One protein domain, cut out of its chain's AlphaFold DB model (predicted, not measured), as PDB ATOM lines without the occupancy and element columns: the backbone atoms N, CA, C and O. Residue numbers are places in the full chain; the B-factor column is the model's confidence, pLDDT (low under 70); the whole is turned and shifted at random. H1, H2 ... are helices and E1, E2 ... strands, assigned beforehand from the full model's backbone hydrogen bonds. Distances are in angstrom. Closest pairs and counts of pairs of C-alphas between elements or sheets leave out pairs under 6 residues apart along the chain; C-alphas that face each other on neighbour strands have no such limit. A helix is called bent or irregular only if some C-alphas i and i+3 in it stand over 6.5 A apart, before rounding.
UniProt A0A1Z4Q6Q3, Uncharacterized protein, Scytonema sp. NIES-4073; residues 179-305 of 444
ATOM      1  N   SER A 179      39.296 -21.672  -0.774       95.25
ATOM      2  CA  SER A 179      39.269 -22.522  -1.957       95.25
ATOM      3  C   SER A 179      40.343 -22.137  -2.962       95.25
ATOM      4  O   SER A 179      40.541 -20.965  -3.275       95.25
ATOM      5  N   TYR A 180      40.971 -23.148  -3.540       96.50
ATOM      6  CA  TYR A 180      41.930 -23.037  -4.624       96.50
ATOM      7  C   TYR A 180      41.373 -23.835  -5.818       96.50
ATOM      8  O   TYR A 180      41.735 -24.995  -6.005       96.50
ATOM      9  N   PRO A 181      40.423 -23.273  -6.591       95.38
ATOM     10  CA  PRO A 181      39.725 -23.995  -7.663       95.38
ATOM     11  C   PRO A 181      40.539 -24.107  -8.958       95.38
ATOM     12  O   PRO A 181      40.387 -25.080  -9.705       95.38
ATOM     13  N   ASN A 182      41.420 -23.131  -9.194       93.06
ATOM     14  CA  ASN A 182      42.250 -23.004 -10.391       93.06
ATOM     15  C   ASN A 182      43.597 -23.694 -10.179       93.06
ATOM     16  O   ASN A 182      44.644 -23.044 -10.153       93.06
ATOM     17  N   THR A 183      43.562 -25.003  -9.954       95.88
ATOM     18  CA  THR A 183      44.778 -25.796  -9.793       95.88
ATOM     19  C   THR A 183      45.292 -26.294 -11.129       95.88
ATOM     20  O   THR A 183      44.526 -26.612 -12.044       95.88
ATOM     21  N   VAL A 184      46.610 -26.385 -11.230       94.00
ATOM     22  CA  VAL A 184      47.311 -26.947 -12.378       94.00
ATOM     23  C   VAL A 184      48.083 -28.158 -11.894       94.00
ATOM     24  O   VAL A 184      48.804 -28.074 -10.905       94.00
ATOM     25  N   ILE A 185      47.922 -29.278 -12.592       94.25
ATOM     26  CA  ILE A 185      48.739 -30.471 -12.400       94.25
ATOM     27  C   ILE A 185      49.636 -30.652 -13.617       94.25
ATOM     28  O   ILE A 185      49.137 -30.698 -14.743       94.25
ATOM     29  N   THR A 186      50.934 -30.823 -13.387       91.12
ATOM     30  CA  THR A 186      51.913 -31.173 -14.419       91.12
ATOM     31  C   THR A 186      52.393 -32.599 -14.184       91.12
ATOM     32  O   THR A 186      52.957 -32.913 -13.135       91.12
ATOM     33  N   GLY A 187      52.121 -33.473 -15.155       86.56
ATOM     34  CA  GLY A 187      52.530 -34.876 -15.095       86.56
ATOM     35  C   GLY A 187      54.014 -35.095 -15.416       86.56
ATOM     36  O   GLY A 187      54.699 -34.161 -15.840       86.56
ATOM     37  N   PRO A 188      54.509 -36.343 -15.316       76.94
ATOM     38  CA  PRO A 188      55.911 -36.678 -15.594       76.94
ATOM     39  C   PRO A 188      56.350 -36.361 -17.032       76.94
ATOM     40  O   PRO A 188      57.527 -36.165 -17.308       76.94
ATOM     41  N   ASN A 189      55.394 -36.293 -17.961       82.44
ATOM     42  CA  ASN A 189      55.614 -35.934 -19.360       82.44
ATOM     43  C   ASN A 189      55.656 -34.411 -19.613       82.44
ATOM     44  O   ASN A 189      55.702 -33.996 -20.771       82.44
ATOM     45  N   GLY A 190      55.578 -33.585 -18.564       79.81
ATOM     46  CA  GLY A 190      55.572 -32.124 -18.653       79.81
ATOM     47  C   GLY A 190      54.253 -31.515 -19.140       79.81
ATOM     48  O   GLY A 190      54.174 -30.301 -19.308       79.81
ATOM     49  N   GLN A 191      53.208 -32.317 -19.374       88.19
ATOM     50  CA  GLN A 191      51.908 -31.791 -19.787       88.19
ATOM     51  C   GLN A 191      51.134 -31.262 -18.580       88.19
ATOM     52  O   GLN A 191      50.873 -31.999 -17.625       88.19
ATOM     53  N   SER A 192      50.735 -29.992 -18.657       91.19
ATOM     54  CA  SER A 192      49.863 -29.351 -17.676       91.19
ATOM     55  C   SER A 192      48.390 -29.560 -18.016       91.19
ATOM     56  O   SER A 192      47.975 -29.419 -19.167       91.19
ATOM     57  N   ARG A 193      47.584 -29.862 -17.001       92.44
ATOM     58  CA  ARG A 193      46.120 -29.931 -17.083       92.44
ATOM     59  C   ARG A 193      45.477 -29.345 -15.831       92.44
ATOM     60  O   ARG A 193      46.164 -29.104 -14.841       92.44
ATOM     61  N   GLN A 194      44.163 -29.132 -15.872       92.56
ATOM     62  CA  GLN A 194      43.412 -28.739 -14.681       92.56
ATOM     63  C   GLN A 194      43.560 -29.807 -13.590       92.56
ATOM     64  O   GLN A 194      43.450 -31.005 -13.860       92.56
ATOM     65  N   GLY A 195      43.866 -29.355 -12.379       91.38
ATOM     66  CA  GLY A 195      44.060 -30.199 -11.213       91.38
ATOM     67  C   GLY A 195      42.799 -30.410 -10.378       91.38
ATOM     68  O   GLY A 195      41.693 -30.008 -10.743       91.38
ATOM     69  N   ARG A 196      42.993 -31.024  -9.209       92.19
ATOM     70  CA  ARG A 196      41.956 -31.229  -8.186       92.19
ATOM     71  C   ARG A 196      41.642 -29.929  -7.449       92.19
ATOM     72  O   ARG A 196      42.552 -29.127  -7.237       92.19
ATOM     73  N   LEU A 197      40.389 -29.700  -7.062       96.06
ATOM     74  CA  LEU A 197      40.003 -28.552  -6.235       96.06
ATOM     75  C   LEU A 197      40.647 -28.738  -4.870       96.06
ATOM     76  O   LEU A 197      40.368 -29.729  -4.206       96.06
ATOM     77  N   VAL A 198      41.467 -27.790  -4.433       96.44
ATOM     78  CA  VAL A 198      41.999 -27.826  -3.069       96.44
ATOM     79  C   VAL A 198      41.167 -26.895  -2.200       96.44
ATOM     80  O   VAL A 198      41.011 -25.720  -2.525       96.44
ATOM     81  N   VAL A 199      40.623 -27.405  -1.099       95.38
ATOM     82  CA  VAL A 199      39.941 -26.584  -0.089       95.38
ATOM     83  C   VAL A 199      40.624 -26.793   1.245       95.38
ATOM     84  O   VAL A 199      40.778 -27.921   1.701       95.38
ATOM     85  N   VAL A 200      41.013 -25.695   1.878       92.25
ATOM     86  CA  VAL A 200      41.597 -25.668   3.218       92.25
ATOM     87  C   VAL A 200      40.549 -25.065   4.150       92.25
ATOM     88  O   VAL A 200      40.057 -23.969   3.892       92.25
ATOM     89  N   TYR A 201      40.145 -25.778   5.200       82.31
ATOM     90  CA  TYR A 201      39.026 -25.346   6.051       82.31
ATOM     91  C   TYR A 201      39.181 -25.851   7.488       82.31
ATOM     92  O   TYR A 201      38.447 -26.706   7.979       82.31
ATOM     93  N   GLY A 202      40.167 -25.306   8.191       77.44
ATOM     94  CA  GLY A 202      40.467 -25.694   9.567       77.44
ATOM     95  C   GLY A 202      41.947 -25.968   9.785       77.44
ATOM     96  O   GLY A 202      42.720 -26.132   8.839       77.44
ATOM     97  N   ASN A 203      42.338 -26.092  11.053       75.31
ATOM     98  CA  ASN A 203      43.661 -26.599  11.380       75.31
ATOM     99  C   ASN A 203      43.706 -28.101  11.053       75.31
ATOM    100  O   ASN A 203      42.887 -28.862  11.567       75.31
ATOM    101  N   ASN A 204      44.621 -28.523  10.177       76.69
ATOM    102  CA  ASN A 204      44.720 -29.899   9.670       76.69
ATOM    103  C   ASN A 204      43.436 -30.444   9.000       76.69
ATOM    104  O   ASN A 204      43.124 -31.626   9.128       76.69
ATOM    105  N   LYS A 205      42.676 -29.598   8.291       85.31
ATOM    106  CA  LYS A 205      41.551 -30.026   7.443       85.31
ATOM    107  C   LYS A 205      41.719 -29.536   6.013       85.31
ATOM    108  O   LYS A 205      41.712 -28.330   5.755       85.31
ATOM    109  N   ILE A 206      41.861 -30.485   5.099       92.69
ATOM    110  CA  ILE A 206      42.010 -30.245   3.669       92.69
ATOM    111  C   ILE A 206      41.113 -31.211   2.894       92.69
ATOM    112  O   ILE A 206      40.879 -32.340   3.325       92.69
ATOM    113  N   SER A 207      40.629 -30.784   1.733       94.06
ATOM    114  CA  SER A 207      40.101 -31.689   0.717       94.06
ATOM    115  C   SER A 207      40.755 -31.445  -0.635       94.06
ATOM    116  O   SER A 207      41.086 -30.308  -0.980       94.06
ATOM    117  N   LEU A 208      40.922 -32.525  -1.395       94.75
ATOM    118  CA  LEU A 208      41.355 -32.537  -2.787       94.75
ATOM    119  C   LEU A 208      40.242 -33.178  -3.625       94.75
ATOM    120  O   LEU A 208      40.126 -34.402  -3.705       94.75
ATOM    121  N   ASP A 209      39.403 -32.337  -4.226       93.25
ATOM    122  CA  ASP A 209      38.041 -32.691  -4.636       93.25
ATOM    123  C   ASP A 209      37.317 -33.408  -3.475       93.25
ATOM    124  O   ASP A 209      37.168 -32.830  -2.397       93.25
ATOM    125  N   HIS A 210      36.936 -34.676  -3.663       90.62
ATOM    126  CA  HIS A 210      36.239 -35.504  -2.671       90.62
ATOM    127  C   HIS A 210      37.170 -36.242  -1.700       90.62
ATOM    128  O   HIS A 210      36.688 -36.783  -0.704       90.62
ATOM    129  N   ASP A 211      38.480 -36.258  -1.955       92.38
ATOM    130  CA  ASP A 211      39.444 -36.918  -1.074       92.38
ATOM    131  C   ASP A 211      39.743 -36.027   0.131       92.38
ATOM    132  O   ASP A 211      39.983 -34.826  -0.016       92.38
ATOM    133  N   LYS A 212      39.759 -36.614   1.329       92.06
ATOM    134  CA  LYS A 212      39.964 -35.888   2.588       92.06
ATOM    135  C   LYS A 212      41.070 -36.532   3.407       92.06
ATOM    136  O   LYS A 212      40.784 -37.393   4.233       92.06
ATOM    137  N   PRO A 213      42.330 -36.144   3.171       91.94
ATOM    138  CA  PRO A 213      43.411 -36.528   4.057       91.94
ATOM    139  C   PRO A 213      43.125 -36.076   5.494       91.94
ATOM    140  O   PRO A 213      42.812 -34.909   5.735       91.94
ATOM    141  N   GLU A 214      43.273 -36.986   6.453       86.12
ATOM    142  CA  GLU A 214      43.046 -36.719   7.873       86.12
ATOM    143  C   GLU A 214      44.279 -37.031   8.729       86.12
ATOM    144  O   GLU A 214      45.148 -37.837   8.386       86.12
ATOM    145  N   ARG A 215      44.351 -36.406   9.906       83.00
ATOM    146  CA  ARG A 215      45.502 -36.507  10.812       83.00
ATOM    147  C   ARG A 215      45.805 -37.933  11.272       83.00
ATOM    148  O   ARG A 215      46.965 -38.336  11.309       83.00
ATOM    149  N   HIS A 216      44.788 -38.702  11.650       82.50
ATOM    150  CA  HIS A 216      45.004 -40.008  12.276       82.50
ATOM    151  C   HIS A 216      45.316 -41.106  11.256       82.50
ATOM    152  O   HIS A 216      46.184 -41.950  11.520       82.50
ATOM    153  N   ILE A 217      44.652 -41.062  10.097       86.38
ATOM    154  CA  ILE A 217      44.758 -42.082   9.049       86.38
ATOM    155  C   ILE A 217      45.902 -41.741   8.089       86.38
ATOM    156  O   ILE A 217      46.867 -42.495   8.008       86.38
ATOM    157  N   ASN A 218      45.872 -40.554   7.478       93.38
ATOM    158  CA  ASN A 218      46.867 -40.106   6.496       93.38
ATOM    159  C   ASN A 218      48.100 -39.449   7.120       93.38
ATOM    160  O   ASN A 218      48.953 -38.947   6.394       93.38
ATOM    161  N   LYS A 219      48.206 -39.394   8.452       89.50
ATOM    162  CA  LYS A 219      49.304 -38.695   9.144       89.50
ATOM    163  C   LYS A 219      49.455 -37.249   8.670       89.50
ATOM    164  O   LYS A 219      50.577 -36.769   8.555       89.50
ATOM    165  N   LEU A 220      48.330 -36.579   8.391       88.75
ATOM    166  CA  LEU A 220      48.321 -35.186   7.946       88.75
ATOM    167  C   LEU A 220      49.064 -34.308   8.962       88.75
ATOM    168  O   LEU A 220      48.696 -34.271  10.140       88.75
ATOM    169  N   GLN A 221      50.099 -33.619   8.499       89.50
ATOM    170  CA  GLN A 221      50.957 -32.756   9.305       89.50
ATOM    171  C   GLN A 221      51.186 -31.438   8.590       89.50
ATOM    172  O   GLN A 221      51.417 -31.416   7.384       89.50
ATOM    173  N   TYR A 222      51.168 -30.354   9.353       86.19
ATOM    174  CA  TYR A 222      51.433 -29.020   8.852       86.19
ATOM    175  C   TYR A 222      52.543 -28.363   9.667       86.19
ATOM    176  O   TYR A 222      52.413 -28.223  10.883       86.19
ATOM    177  N   ASN A 223      53.636 -27.986   9.009       80.81
ATOM    178  CA  ASN A 223      54.753 -27.302   9.646       80.81
ATOM    179  C   ASN A 223      55.529 -26.456   8.634       80.81
ATOM    180  O   ASN A 223      55.717 -26.890   7.503       80.81
ATOM    181  N   ASN A 224      56.021 -25.288   9.043       79.88
ATOM    182  CA  ASN A 224      56.815 -24.381   8.207       79.88
ATOM    183  C   ASN A 224      56.186 -24.107   6.834       79.88
ATOM    184  O   ASN A 224      56.846 -24.173   5.803       79.88
ATOM    185  N   SER A 225      54.881 -23.834   6.812       83.75
ATOM    186  CA  SER A 225      54.120 -23.640   5.573       83.75
ATOM    187  C   SER A 225      54.006 -24.859   4.651       83.75
ATOM    188  O   SER A 225      53.457 -24.749   3.555       83.75
ATOM    189  N   VAL A 226      54.415 -26.037   5.116       85.50
ATOM    190  CA  VAL A 226      54.377 -27.299   4.377       85.50
ATOM    191  C   VAL A 226      53.346 -28.244   4.993       85.50
ATOM    192  O   VAL A 226      53.445 -28.644   6.153       85.50
ATOM    193  N   LEU A 227      52.344 -28.614   4.200       93.19
ATOM    194  CA  LEU A 227      51.355 -29.639   4.513       93.19
ATOM    195  C   LEU A 227      51.772 -30.961   3.884       93.19
ATOM    196  O   LEU A 227      51.946 -31.031   2.672       93.19
ATOM    197  N   THR A 228      51.848 -32.020   4.677       94.44
ATOM    198  CA  THR A 228      52.193 -33.361   4.202       94.44
ATOM    199  C   THR A 228      51.171 -34.389   4.651       94.44
ATOM    200  O   THR A 228      50.603 -34.275   5.736       94.44
ATOM    201  N   TRP A 229      50.927 -35.397   3.816       96.31
ATOM    202  CA  TRP A 229      50.119 -36.563   4.167       96.31
ATOM    203  C   TRP A 229      50.575 -37.805   3.409       96.31
ATOM    204  O   TRP A 229      51.231 -37.734   2.369       96.31
ATOM    205  N   GLN A 230      50.196 -38.959   3.938       95.81
ATOM    206  CA  GLN A 230      50.446 -40.280   3.387       95.81
ATOM    207  C   GLN A 230      49.181 -40.833   2.731       95.81
ATOM    208  O   GLN A 230      48.059 -40.533   3.150       95.81
ATOM    209  N   ALA A 231      49.373 -41.666   1.711       94.50
ATOM    210  CA  ALA A 231      48.274 -42.421   1.133       94.50
ATOM    211  C   ALA A 231      47.713 -43.431   2.146       94.50
ATOM    212  O   ALA A 231      48.425 -43.918   3.027       94.50
ATOM    213  N   ASP A 232      46.450 -43.783   1.972       91.62
ATOM    214  CA  ASP A 232      45.789 -44.894   2.646       91.62
ATOM    215  C   ASP A 232      44.815 -45.601   1.677       91.62
ATOM    216  O   ASP A 232      44.898 -45.440   0.460       91.62
ATOM    217  N   MET A 233      43.886 -46.404   2.211       84.81
ATOM    218  CA  MET A 233      42.894 -47.129   1.401       84.81
ATOM    219  C   MET A 233      41.832 -46.237   0.730       84.81
ATOM    220  O   MET A 233      41.168 -46.685  -0.203       84.81
ATOM    221  N   LEU A 234      41.613 -45.017   1.221       85.19
ATOM    222  CA  LEU A 234      40.633 -44.054   0.713       85.19
ATOM    223  C   LEU A 234      41.303 -42.960  -0.133       85.19
ATOM    224  O   LEU A 234      40.767 -42.573  -1.168       85.19
ATOM    225  N   VAL A 235      42.490 -42.506   0.267       90.56
ATOM    226  CA  VAL A 235      43.310 -41.493  -0.400       90.56
ATOM    227  C   VAL A 235      44.517 -42.177  -1.040       90.56
ATOM    228  O   VAL A 235      45.497 -42.495  -0.375       90.56
ATOM    229  N   LYS A 236      44.480 -42.368  -2.359       91.75
ATOM    230  CA  LYS A 236      45.462 -43.186  -3.108       91.75
ATOM    231  C   LYS A 236      46.840 -42.553  -3.318       91.75
ATOM    232  O   LYS A 236      47.698 -43.139  -3.979       91.75
ATOM    233  N   TYR A 237      47.046 -41.339  -2.829       94.31
ATOM    234  CA  TYR A 237      48.274 -40.587  -3.036       94.31
ATOM    235  C   TYR A 237      48.736 -39.934  -1.742       94.31
ATOM    236  O   TYR A 237      47.939 -39.422  -0.954       94.31
ATOM    237  N   SER A 238      50.048 -39.938  -1.548       96.69
ATOM    238  CA  SER A 238      50.704 -39.057  -0.596       96.69
ATOM    239  C   SER A 238      50.864 -37.676  -1.227       96.69
ATOM    240  O   SER A 238      50.810 -37.520  -2.453       96.69
ATOM    241  N   GLY A 239      51.033 -36.650  -0.404       96.25
ATOM    242  CA  GLY A 239      51.219 -35.307  -0.922       96.25
ATOM    243  C   GLY A 239      52.021 -34.406  -0.012       96.25
ATOM    244  O   GLY A 239      52.145 -34.641   1.190       96.25
ATOM    245  N   ASN A 240      52.579 -33.382  -0.641       94.38
ATOM    246  CA  ASN A 240      53.290 -32.285  -0.012       94.38
ATOM    247  C   ASN A 240      52.828 -30.995  -0.692       94.38
ATOM    248  O   ASN A 240      53.014 -30.873  -1.899       94.38
ATOM    249  N   LEU A 241      52.238 -30.061   0.051       94.88
ATOM    250  CA  LEU A 241      51.875 -28.730  -0.429       94.88
ATOM    251  C   LEU A 241      52.601 -27.672   0.399       94.88
ATOM    252  O   LEU A 241      52.406 -27.579   1.607       94.88
ATOM    253  N   THR A 242      53.390 -26.842  -0.266       90.69
ATOM    254  CA  THR A 242      53.999 -25.635   0.290       90.69
ATOM    255  C   THR A 242      53.115 -24.439  -0.025       90.69
ATOM    256  O   THR A 242      52.858 -24.134  -1.194       90.69
ATOM    257  N   PHE A 243      52.647 -23.764   1.014       87.88
ATOM    258  CA  PHE A 243      51.845 -22.557   0.905       87.88
ATOM    259  C   PHE A 243      52.732 -21.314   0.900       87.88
ATOM    260  O   PHE A 243      53.698 -21.216   1.653       87.88
ATOM    261  N   SER A 244      52.396 -20.343   0.056       84.25
ATOM    262  CA  SER A 244      53.122 -19.077  -0.045       84.25
ATOM    263  C   SER A 244      52.195 -17.937  -0.466       84.25
ATOM    264  O   SER A 244      51.021 -18.134  -0.779       84.25
ATOM    265  N   GLU A 245      52.690 -16.706  -0.428       79.25
ATOM    266  CA  GLU A 245      51.911 -15.525  -0.786       79.25
ATOM    267  C   GLU A 245      52.592 -14.760  -1.911       79.25
ATOM    268  O   GLU A 245      53.747 -14.361  -1.787       79.25
ATOM    269  N   ILE A 246      51.844 -14.476  -2.975       72.56
ATOM    270  CA  ILE A 246      52.269 -13.505  -3.979       72.56
ATOM    271  C   ILE A 246      51.841 -12.129  -3.477       72.56
ATOM    272  O   ILE A 246      50.671 -11.756  -3.560       72.56
ATOM    273  N   THR A 247      52.786 -11.385  -2.915       63.91
ATOM    274  CA  THR A 247      52.542 -10.039  -2.374       63.91
ATOM    275  C   THR A 247      52.560  -8.970  -3.459       63.91
ATOM    276  O   THR A 247      51.926  -7.928  -3.312       63.91
ATOM    277  N   LEU A 248      53.252  -9.228  -4.571       56.31
ATOM    278  CA  LEU A 248      53.400  -8.293  -5.677       56.31
ATOM    279  C   LEU A 248      53.032  -8.957  -7.006       56.31
ATOM    280  O   LEU A 248      53.546 -10.036  -7.300       56.31
ATOM    281  N   PRO A 249      52.190  -8.309  -7.831       57.66
ATOM    282  CA  PRO A 249      51.889  -8.816  -9.160       57.66
ATOM    283  C   PRO A 249      53.141  -8.734 -10.039       57.66
ATOM    284  O   PRO A 249      53.935  -7.789  -9.929       57.66
ATOM    285  N   THR A 250      53.302  -9.699 -10.938       55.16
ATOM    286  CA  THR A 250      54.363  -9.687 -11.950       55.16
ATOM    287  C   THR A 250      53.860  -9.012 -13.230       55.16
ATOM    288  O   THR A 250      52.688  -8.657 -13.358       55.16
ATOM    289  N   ARG A 251      54.745  -8.805 -14.215       52.31
ATOM    290  CA  ARG A 251      54.328  -8.284 -15.531       52.31
ATOM    291  C   ARG A 251      53.423  -9.248 -16.293       52.31
ATOM    292  O   ARG A 251      52.616  -8.799 -17.098       52.31
ATOM    293  N   GLU A 252      53.594 -10.544 -16.066       60.28
ATOM    294  CA  GLU A 252      52.877 -11.606 -16.776       60.28
ATOM    295  C   GLU A 252      51.587 -12.007 -16.058       60.28
ATOM    296  O   GLU A 252      50.693 -12.595 -16.664       60.28
ATOM    297  N   ASP A 253      51.475 -11.665 -14.775       69.25
ATOM    298  CA  ASP A 253      50.394 -12.111 -13.919       69.25
ATOM    299  C   ASP A 253      50.064 -11.076 -12.840       69.25
ATOM    300  O   ASP A 253      50.860 -10.784 -11.949       69.25
ATOM    301  N   SER A 254      48.844 -10.544 -12.903       71.56
ATOM    302  CA  SER A 254      48.350  -9.553 -11.947       71.56
ATOM    303  C   SER A 254      47.883 -10.160 -10.622       71.56
ATOM    304  O   SER A 254      47.374  -9.435  -9.766       71.56
ATOM    305  N   TYR A 255      47.970 -11.482 -10.456       78.12
ATOM    306  CA  TYR A 255      47.513 -12.135  -9.240       78.12
ATOM    307  C   TYR A 255      48.366 -11.744  -8.028       78.12
ATOM    308  O   TYR A 255      49.589 -11.675  -8.088       78.12
ATOM    309  N   THR A 256      47.689 -11.537  -6.902       71.69
ATOM    310  CA  THR A 256      48.295 -11.425  -5.574       71.69
ATOM    311  C   THR A 256      47.381 -12.105  -4.566       71.69
ATOM    312  O   THR A 256      46.156 -12.050  -4.696       71.69
ATOM    313  N   GLY A 257      47.969 -12.722  -3.553       79.00
ATOM    314  CA  GLY A 257      47.254 -13.499  -2.548       79.00
ATOM    315  C   GLY A 257      47.901 -14.854  -2.303       79.00
ATOM    316  O   GLY A 257      49.024 -15.119  -2.737       79.00
ATOM    317  N   SER A 258      47.188 -15.708  -1.573       87.94
ATOM    318  CA  SER A 258      47.669 -17.040  -1.213       87.94
ATOM    319  C   SER A 258      47.751 -17.964  -2.422       87.94
ATOM    320  O   SER A 258      46.808 -18.100  -3.205       87.94
ATOM    321  N   VAL A 259      48.864 -18.670  -2.519       89.12
ATOM    322  CA  VAL A 259      49.097 -19.729  -3.490       89.12
ATOM    323  C   VAL A 259      49.644 -20.957  -2.777       89.12
ATOM    324  O   VAL A 259      50.068 -20.895  -1.622       89.12
ATOM    325  N   PHE A 260      49.641 -22.081  -3.473       94.00
ATOM    326  CA  PHE A 260      50.418 -23.238  -3.064       94.00
ATOM    327  C   PHE A 260      51.122 -23.855  -4.269       94.00
ATOM    328  O   PHE A 260      50.693 -23.702  -5.418       94.00
ATOM    329  N   SER A 261      52.186 -24.592  -3.986       91.06
ATOM    330  CA  SER A 261      52.872 -25.471  -4.930       91.06
ATOM    331  C   SER A 261      53.282 -26.753  -4.218       91.06
ATOM    332  O   SER A 261      53.403 -26.760  -2.996       91.06
ATOM    333  N   GLY A 262      53.451 -27.853  -4.935       92.38
ATOM    334  CA  GLY A 262      53.737 -29.117  -4.283       92.38
ATOM    335  C   GLY A 262      53.662 -30.322  -5.199       92.38
ATOM    336  O   GLY A 262      53.629 -30.197  -6.422       92.38
ATOM    337  N   THR A 263      53.596 -31.499  -4.587       95.12
ATOM    338  CA  THR A 263      53.587 -32.784  -5.285       95.12
ATOM    339  C   THR A 263      52.515 -33.723  -4.765       95.12
ATOM    340  O   THR A 263      52.261 -33.768  -3.562       95.12
ATOM    341  N   LEU A 264      51.958 -34.536  -5.662       96.62
ATOM    342  CA  LEU A 264      51.141 -35.706  -5.343       96.62
ATOM    343  C   LEU A 264      51.853 -36.960  -5.856       96.62
ATOM    344  O   LEU A 264      52.180 -37.018  -7.042       96.62
ATOM    345  N   THR A 265      52.056 -37.955  -4.998       96.00
ATOM    346  CA  THR A 265      52.691 -39.229  -5.363       96.00
ATOM    347  C   THR A 265      51.680 -40.354  -5.228       96.00
ATOM    348  O   THR A 265      51.177 -40.611  -4.135       96.00
ATOM    349  N   TYR A 266      51.356 -41.019  -6.335       94.19
ATOM    350  CA  TYR A 266      50.364 -42.096  -6.351       94.19
ATOM    351  C   TYR A 266      50.974 -43.395  -5.818       94.19
ATOM    352  O   TYR A 266      51.901 -43.943  -6.407       94.19
ATOM    353  N   GLU A 267      50.436 -43.917  -4.719       93.75
ATOM    354  CA  GLU A 267      50.908 -45.169  -4.099       93.75
ATOM    355  C   GLU A 267      50.200 -46.409  -4.673       93.75
ATOM    356  O   GLU A 267      50.642 -47.553  -4.480       93.75
ATOM    357  N   GLU A 268      49.129 -46.171  -5.430       91.31
ATOM    358  CA  GLU A 268      48.315 -47.150  -6.142       91.31
ATOM    359  C   GLU A 268      47.907 -46.620  -7.524       91.31
ATOM    360  O   GLU A 268      47.893 -45.414  -7.770       91.31
ATOM    361  N   ASP A 269      47.538 -47.529  -8.429       90.50
ATOM    362  CA  ASP A 269      46.997 -47.153  -9.735       90.50
ATOM    363  C   ASP A 269      45.653 -46.410  -9.575       90.50
ATOM    364  O   ASP A 269      44.717 -46.880  -8.918       90.50
ATOM    365  N   ASP A 270      45.524 -45.269 -10.253       86.62
ATOM    366  CA  ASP A 270      44.271 -44.535 -10.402       86.62
ATOM    367  C   ASP A 270      43.766 -44.670 -11.848       86.62
ATOM    368  O   ASP A 270      44.104 -43.856 -12.715       86.62
ATOM    369  N   PRO A 271      42.954 -45.703 -12.145       84.00
ATOM    370  CA  PRO A 271      42.465 -45.949 -13.497       84.00
ATOM    371  C   PRO A 271      41.486 -44.875 -13.984       84.00
ATOM    372  O   PRO A 271      41.288 -44.762 -15.190       84.00
ATOM    373  N   ILE A 272      40.884 -44.091 -13.081       81.38
ATOM    374  CA  ILE A 272      39.943 -43.022 -13.445       81.38
ATOM    375  C   ILE A 272      40.713 -41.874 -14.097       81.38
ATOM    376  O   ILE A 272      40.326 -41.382 -15.155       81.38
ATOM    377  N   ASN A 273      41.836 -41.490 -13.492       80.62
ATOM    378  CA  ASN A 273      42.664 -40.378 -13.962       80.62
ATOM    379  C   ASN A 273      43.866 -40.813 -14.817       80.62
ATOM    380  O   ASN A 273      44.611 -39.954 -15.307       80.62
ATOM    381  N   ASN A 274      44.007 -42.130 -15.020       86.38
ATOM    382  CA  ASN A 274      45.091 -42.813 -15.722       86.38
ATOM    383  C   ASN A 274      46.482 -42.513 -15.133       86.38
ATOM    384  O   ASN A 274      47.433 -42.278 -15.878       86.38
ATOM    385  N   TYR A 275      46.581 -42.522 -13.803       88.81
ATOM    386  CA  TYR A 275      47.857 -42.434 -13.089       88.81
ATOM    387  C   TYR A 275      48.303 -43.810 -12.609       88.81
ATOM    388  O   TYR A 275      47.480 -44.669 -12.268       88.81
ATOM    389  N   LYS A 276      49.612 -44.031 -12.613       91.62
ATOM    390  CA  LYS A 276      50.252 -45.271 -12.183       91.62
ATOM    391  C   LYS A 276      50.865 -45.123 -10.808       91.62
ATOM    392  O   LYS A 276      51.296 -44.041 -10.415       91.62
ATOM    393  N   LYS A 277      50.951 -46.244 -10.093       94.19
ATOM    394  CA  LYS A 277      51.758 -46.316  -8.880       94.19
ATOM    395  C   LYS A 277      53.183 -45.820  -9.162       94.19
ATOM    396  O   LYS A 277      53.849 -46.325 -10.064       94.19
ATOM    397  N   GLY A 278      53.649 -44.880  -8.347       92.25
ATOM    398  CA  GLY A 278      54.945 -44.218  -8.463       92.25
ATOM    399  C   GLY A 278      54.927 -42.931  -9.290       92.25
ATOM    400  O   GLY A 278      55.945 -42.241  -9.317       92.25
ATOM    401  N   ASP A 279      53.808 -42.574  -9.933       93.00
ATOM    402  CA  ASP A 279      53.695 -41.286 -10.616       93.00
ATOM    403  C   ASP A 279      53.773 -40.146  -9.595       93.00
ATOM    404  O   ASP A 279      52.999 -40.095  -8.635       93.00
ATOM    405  N   VAL A 280      54.687 -39.208  -9.850       94.19
ATOM    406  CA  VAL A 280      54.822 -37.956  -9.101       94.19
ATOM    407  C   VAL A 280      54.313 -36.820  -9.973       94.19
ATOM    408  O   VAL A 280      54.822 -36.577 -11.069       94.19
ATOM    409  N   LEU A 281      53.296 -36.122  -9.485       94.25
ATOM    410  CA  LEU A 281      52.664 -35.010 -10.176       94.25
ATOM    411  C   LEU A 281      52.993 -33.713  -9.459       94.25
ATOM    412  O   LEU A 281      52.785 -33.621  -8.253       94.25
ATOM    413  N   GLN A 282      53.431 -32.698 -10.197       94.75
ATOM    414  CA  GLN A 282      53.520 -31.346  -9.652       94.75
ATOM    415  C   GLN A 282      52.121 -30.743  -9.613       94.75
ATOM    416  O   GLN A 282      51.371 -30.885 -10.581       94.75
ATOM    417  N   ILE A 283      51.766 -30.069  -8.527       95.69
ATOM    418  CA  ILE A 283      50.494 -29.369  -8.375       95.69
ATOM    419  C   ILE A 283      50.736 -27.947  -7.880       95.69
ATOM    420  O   ILE A 283      51.543 -27.717  -6.984       95.69
ATOM    421  N   SER A 284      50.026 -26.982  -8.445       94.00
ATOM    422  CA  SER A 284      49.990 -25.612  -7.939       94.00
ATOM    423  C   SER A 284      48.577 -25.059  -7.989       94.00
ATOM    424  O   SER A 284      47.730 -25.552  -8.739       94.00
ATOM    425  N   GLY A 285      48.296 -24.051  -7.173       93.75
ATOM    426  CA  GLY A 285      46.972 -23.453  -7.108       93.75
ATOM    427  C   GLY A 285      46.981 -22.060  -6.516       93.75
ATOM    428  O   GLY A 285      47.914 -21.651  -5.829       93.75
ATOM    429  N   ARG A 286      45.906 -21.326  -6.802       93.19
ATOM    430  CA  ARG A 286      45.695 -19.950  -6.347       93.19
ATOM    431  C   ARG A 286      44.365 -19.839  -5.639       93.19
ATOM    432  O   ARG A 286      43.376 -20.408  -6.106       93.19
ATOM    433  N   LEU A 287      44.359 -19.093  -4.547       92.81
ATOM    434  CA  LEU A 287      43.164 -18.825  -3.771       92.81
ATOM    435  C   LEU A 287      42.172 -18.018  -4.627       92.81
ATOM    436  O   LEU A 287      42.525 -16.958  -5.154       92.81
ATOM    437  N   ALA A 288      40.953 -18.527  -4.791       93.00
ATOM    438  CA  ALA A 288      39.887 -17.897  -5.568       93.00
ATOM    439  C   ALA A 288      38.503 -18.405  -5.135       93.00
ATOM    440  O   ALA A 288      38.380 -19.474  -4.537       93.00
ATOM    441  N   SER A 289      37.450 -17.650  -5.452       92.31
ATOM    442  CA  SER A 289      36.065 -18.054  -5.181       92.31
ATOM    443  C   SER A 289      35.675 -19.301  -5.972       92.31
ATOM    444  O   SER A 289      36.053 -19.449  -7.133       92.31
ATOM    445  N   LEU A 290      34.877 -20.168  -5.349       94.44
ATOM    446  CA  LEU A 290      34.281 -21.330  -6.006       94.44
ATOM    447  C   LEU A 290      33.292 -20.890  -7.091       94.44
ATOM    448  O   LEU A 290      32.462 -20.003  -6.870       94.44
ATOM    449  N   SER A 291      33.345 -21.541  -8.250       94.75
ATOM    450  CA  SER A 291      32.288 -21.453  -9.256       94.75
ATOM    451  C   SER A 291      31.107 -22.361  -8.892       94.75
ATOM    452  O   SER A 291      31.225 -23.264  -8.064       94.75
ATOM    453  N   GLN A 292      29.955 -22.170  -9.543       93.75
ATOM    454  CA  GLN A 292      28.813 -23.072  -9.355       93.75
ATOM    455  C   GLN A 292      29.140 -24.517  -9.770       93.75
ATOM    456  O   GLN A 292      28.600 -25.458  -9.193       93.75
ATOM    457  N   ASP A 293      30.023 -24.690 -10.754       93.88
ATOM    458  CA  ASP A 293      30.492 -26.006 -11.185       93.88
ATOM    459  C   ASP A 293      31.331 -26.686 -10.097       93.88
ATOM    460  O   ASP A 293      31.082 -27.844  -9.763       93.88
ATOM    461  N   ASP A 294      32.241 -25.936  -9.464       94.56
ATOM    462  CA  ASP A 294      33.036 -26.442  -8.342       94.56
ATOM    463  C   ASP A 294      32.136 -26.914  -7.198       94.56
ATOM    464  O   ASP A 294      32.320 -28.017  -6.686       94.56
ATOM    465  N   VAL A 295      31.128 -26.116  -6.835       93.62
ATOM    466  CA  VAL A 295      30.170 -26.450  -5.768       93.62
ATOM    467  C   VAL A 295      29.376 -27.715  -6.093       93.62
ATOM    468  O   VAL A 295      29.140 -28.536  -5.213       93.62
ATOM    469  N   ASN A 296      28.960 -27.884  -7.348       92.56
ATOM    470  CA  ASN A 296      28.088 -28.989  -7.739       92.56
ATOM    471  C   ASN A 296      28.837 -30.315  -7.931       92.56
ATOM    472  O   ASN A 296      28.230 -31.373  -7.764       92.56
ATOM    473  N   HIS A 297      30.116 -30.274  -8.320       91.94
ATOM    474  CA  HIS A 297      30.823 -31.464  -8.805       91.94
ATOM    475  C   HIS A 297      32.122 -31.789  -8.061       91.94
ATOM    476  O   HIS A 297      32.511 -32.959  -8.014       91.94
ATOM    477  N   ARG A 298      32.805 -30.791  -7.492       93.31
ATOM    478  CA  ARG A 298      34.165 -30.946  -6.940       93.31
ATOM    479  C   ARG A 298      34.215 -30.775  -5.428       93.31
ATOM    480  O   ARG A 298      35.024 -31.422  -4.774       93.31
ATOM    481  N   LEU A 299      33.365 -29.917  -4.871       93.06
ATOM    482  CA  LEU A 299      33.282 -29.694  -3.435       93.06
ATOM    483  C   LEU A 299      32.626 -30.909  -2.746       93.06
ATOM    484  O   LEU A 299      31.573 -31.365  -3.204       93.06
ATOM    485  N   PRO A 300      33.188 -31.432  -1.640       89.38
ATOM    486  CA  PRO A 300      32.541 -32.502  -0.890       89.38
ATOM    487  C   PRO A 300      31.171 -32.071  -0.350       89.38
ATOM    488  O   PRO A 300      31.015 -30.972   0.176       89.38
ATOM    489  N   ALA A 301      30.181 -32.965  -0.417       84.88
ATOM    490  CA  ALA A 301      28.775 -32.649  -0.130       84.88
ATOM    491  C   ALA A 301      28.480 -32.164   1.305       84.88
ATOM    492  O   ALA A 301      27.427 -31.587   1.562       84.88
ATOM    493  N   ASN A 302      29.373 -32.440   2.253       84.44
ATOM    494  CA  ASN A 302      29.251 -32.036   3.654       84.44
ATOM    495  C   ASN A 302      29.905 -30.672   3.951       84.44
ATOM    496  O   ASN A 302      29.824 -30.226   5.092       84.44
ATOM    497  N   GLU A 303      30.572 -30.047   2.977       86.62
ATOM    498  CA  GLU A 303      31.164 -28.718   3.144       86.62
ATOM    499  C   GLU A 303      30.166 -27.619   2.769       86.62
ATOM    500  O   GLU A 303      29.457 -27.719   1.767       86.62
ATOM    501  N   ASP A 304      30.120 -26.547   3.565       90.06
ATOM    502  CA  ASP A 304      29.254 -25.397   3.294       90.06
ATOM    503  C   ASP A 304      29.972 -24.386   2.375       90.06
ATOM    504  O   ASP A 304      30.893 -23.688   2.826       90.06
ATOM    505  N   PRO A 305      29.553 -24.236   1.101       91.75
ATOM    506  CA  PRO A 305      30.171 -23.287   0.180       91.75
ATOM    507  C   PRO A 305      30.029 -21.830   0.644       91.75
ATOM    508  O   PRO A 305      30.900 -21.011   0.346       91.75
TER     509      PRO A 305
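What this domain is: This is residues 179 to 305 of the 444 residues of an uncharacterized protein of Scytonema sp. NIES-4073 (UniProt A0A1Z4Q6Q3). One twisted wall of seven antiparallel strands, with the long strands E7, E8 and E9 side by side in it, has the small hairpin of E3 and E4 over one of its faces. The short helix H1 lies farther out on that side, beyond the hairpin. The printed part has 127 residues, under half of them in named elements, in the order E1 to E9 and then H1; the sheet's order is E2, E1, E9, E8, E7, E6, E5, and the class is mostly strand. The whole is compact and rounded, with a radius of gyration of the C-alphas of 14.4 A and spans of 42 by 35 by 33 A.

Where its parts are: Find C-alpha 184 at (47.311, -26.947, -12.378), where E1, residues 184 to 186, begins. E2 follows at residues 192 to 194, E3 at 198 to 200 and E4 at 206 to 208. Next come E5, residues 221 to 223, and E6, residues 226 to 229. From C-alpha 237 at (48.274, -40.587, -3.036), E7 runs 27.4 A to residue 246. E8, residues 257 to 266, runs 29.0 A, and E9, residues 280 to 286, runs 20.4 A. H1, residues 292 to 298, is 9.8 A long and ends at C-alpha 298, (34.165, -30.946, -6.940).

How they stand to each other: Start at edge strand E2, whose N 193 is 2.9 A from O 185 of E1, within hydrogen-bond range. E1 is antiparallel to E9 at 159 degrees, with N 186 and O 282 2.8 A apart. E5 to E9 form a meander, each strand the antiparallel neighbour of the one before. In it, look for N 283 and O 262 between E9 and E8, 2.8 A; N 242 and O 261 between E7 and E8, 2.7 A; N 241 and O 227 between E7 and E6, 2.8 A; and N 228 and O 221 between E6 and edge strand E5, 2.8 A. The hairpin E3 and E4 has N 199 and O 207 2.9 A apart, and residues 179 to 180 pair antiparallel with residues 198 to 199 of E3. The closest C-alphas of E3 and E9 are those of Val 198 and Gly 285, 7.8 A apart. H1 is not on the sheet, and it is only just apart from E4, at 8.5 A. In H1 every O i to N i+4 pair is within hydrogen-bond range; it is neither bent nor irregular, but only just: C-alphas 295 and 298 are 6.1 A apart.

The domain as a whole: The two C-alphas farthest apart are those of Met 233 and Arg 251, 43.9 A. The printed part has no cut. Look for the long links at residues 209 to 220, from E4 to E5, and 267 to 279, from E8 to E9. The model's mean pLDDT over the printed part is 88.0, and residues 247 to 253 are under 70.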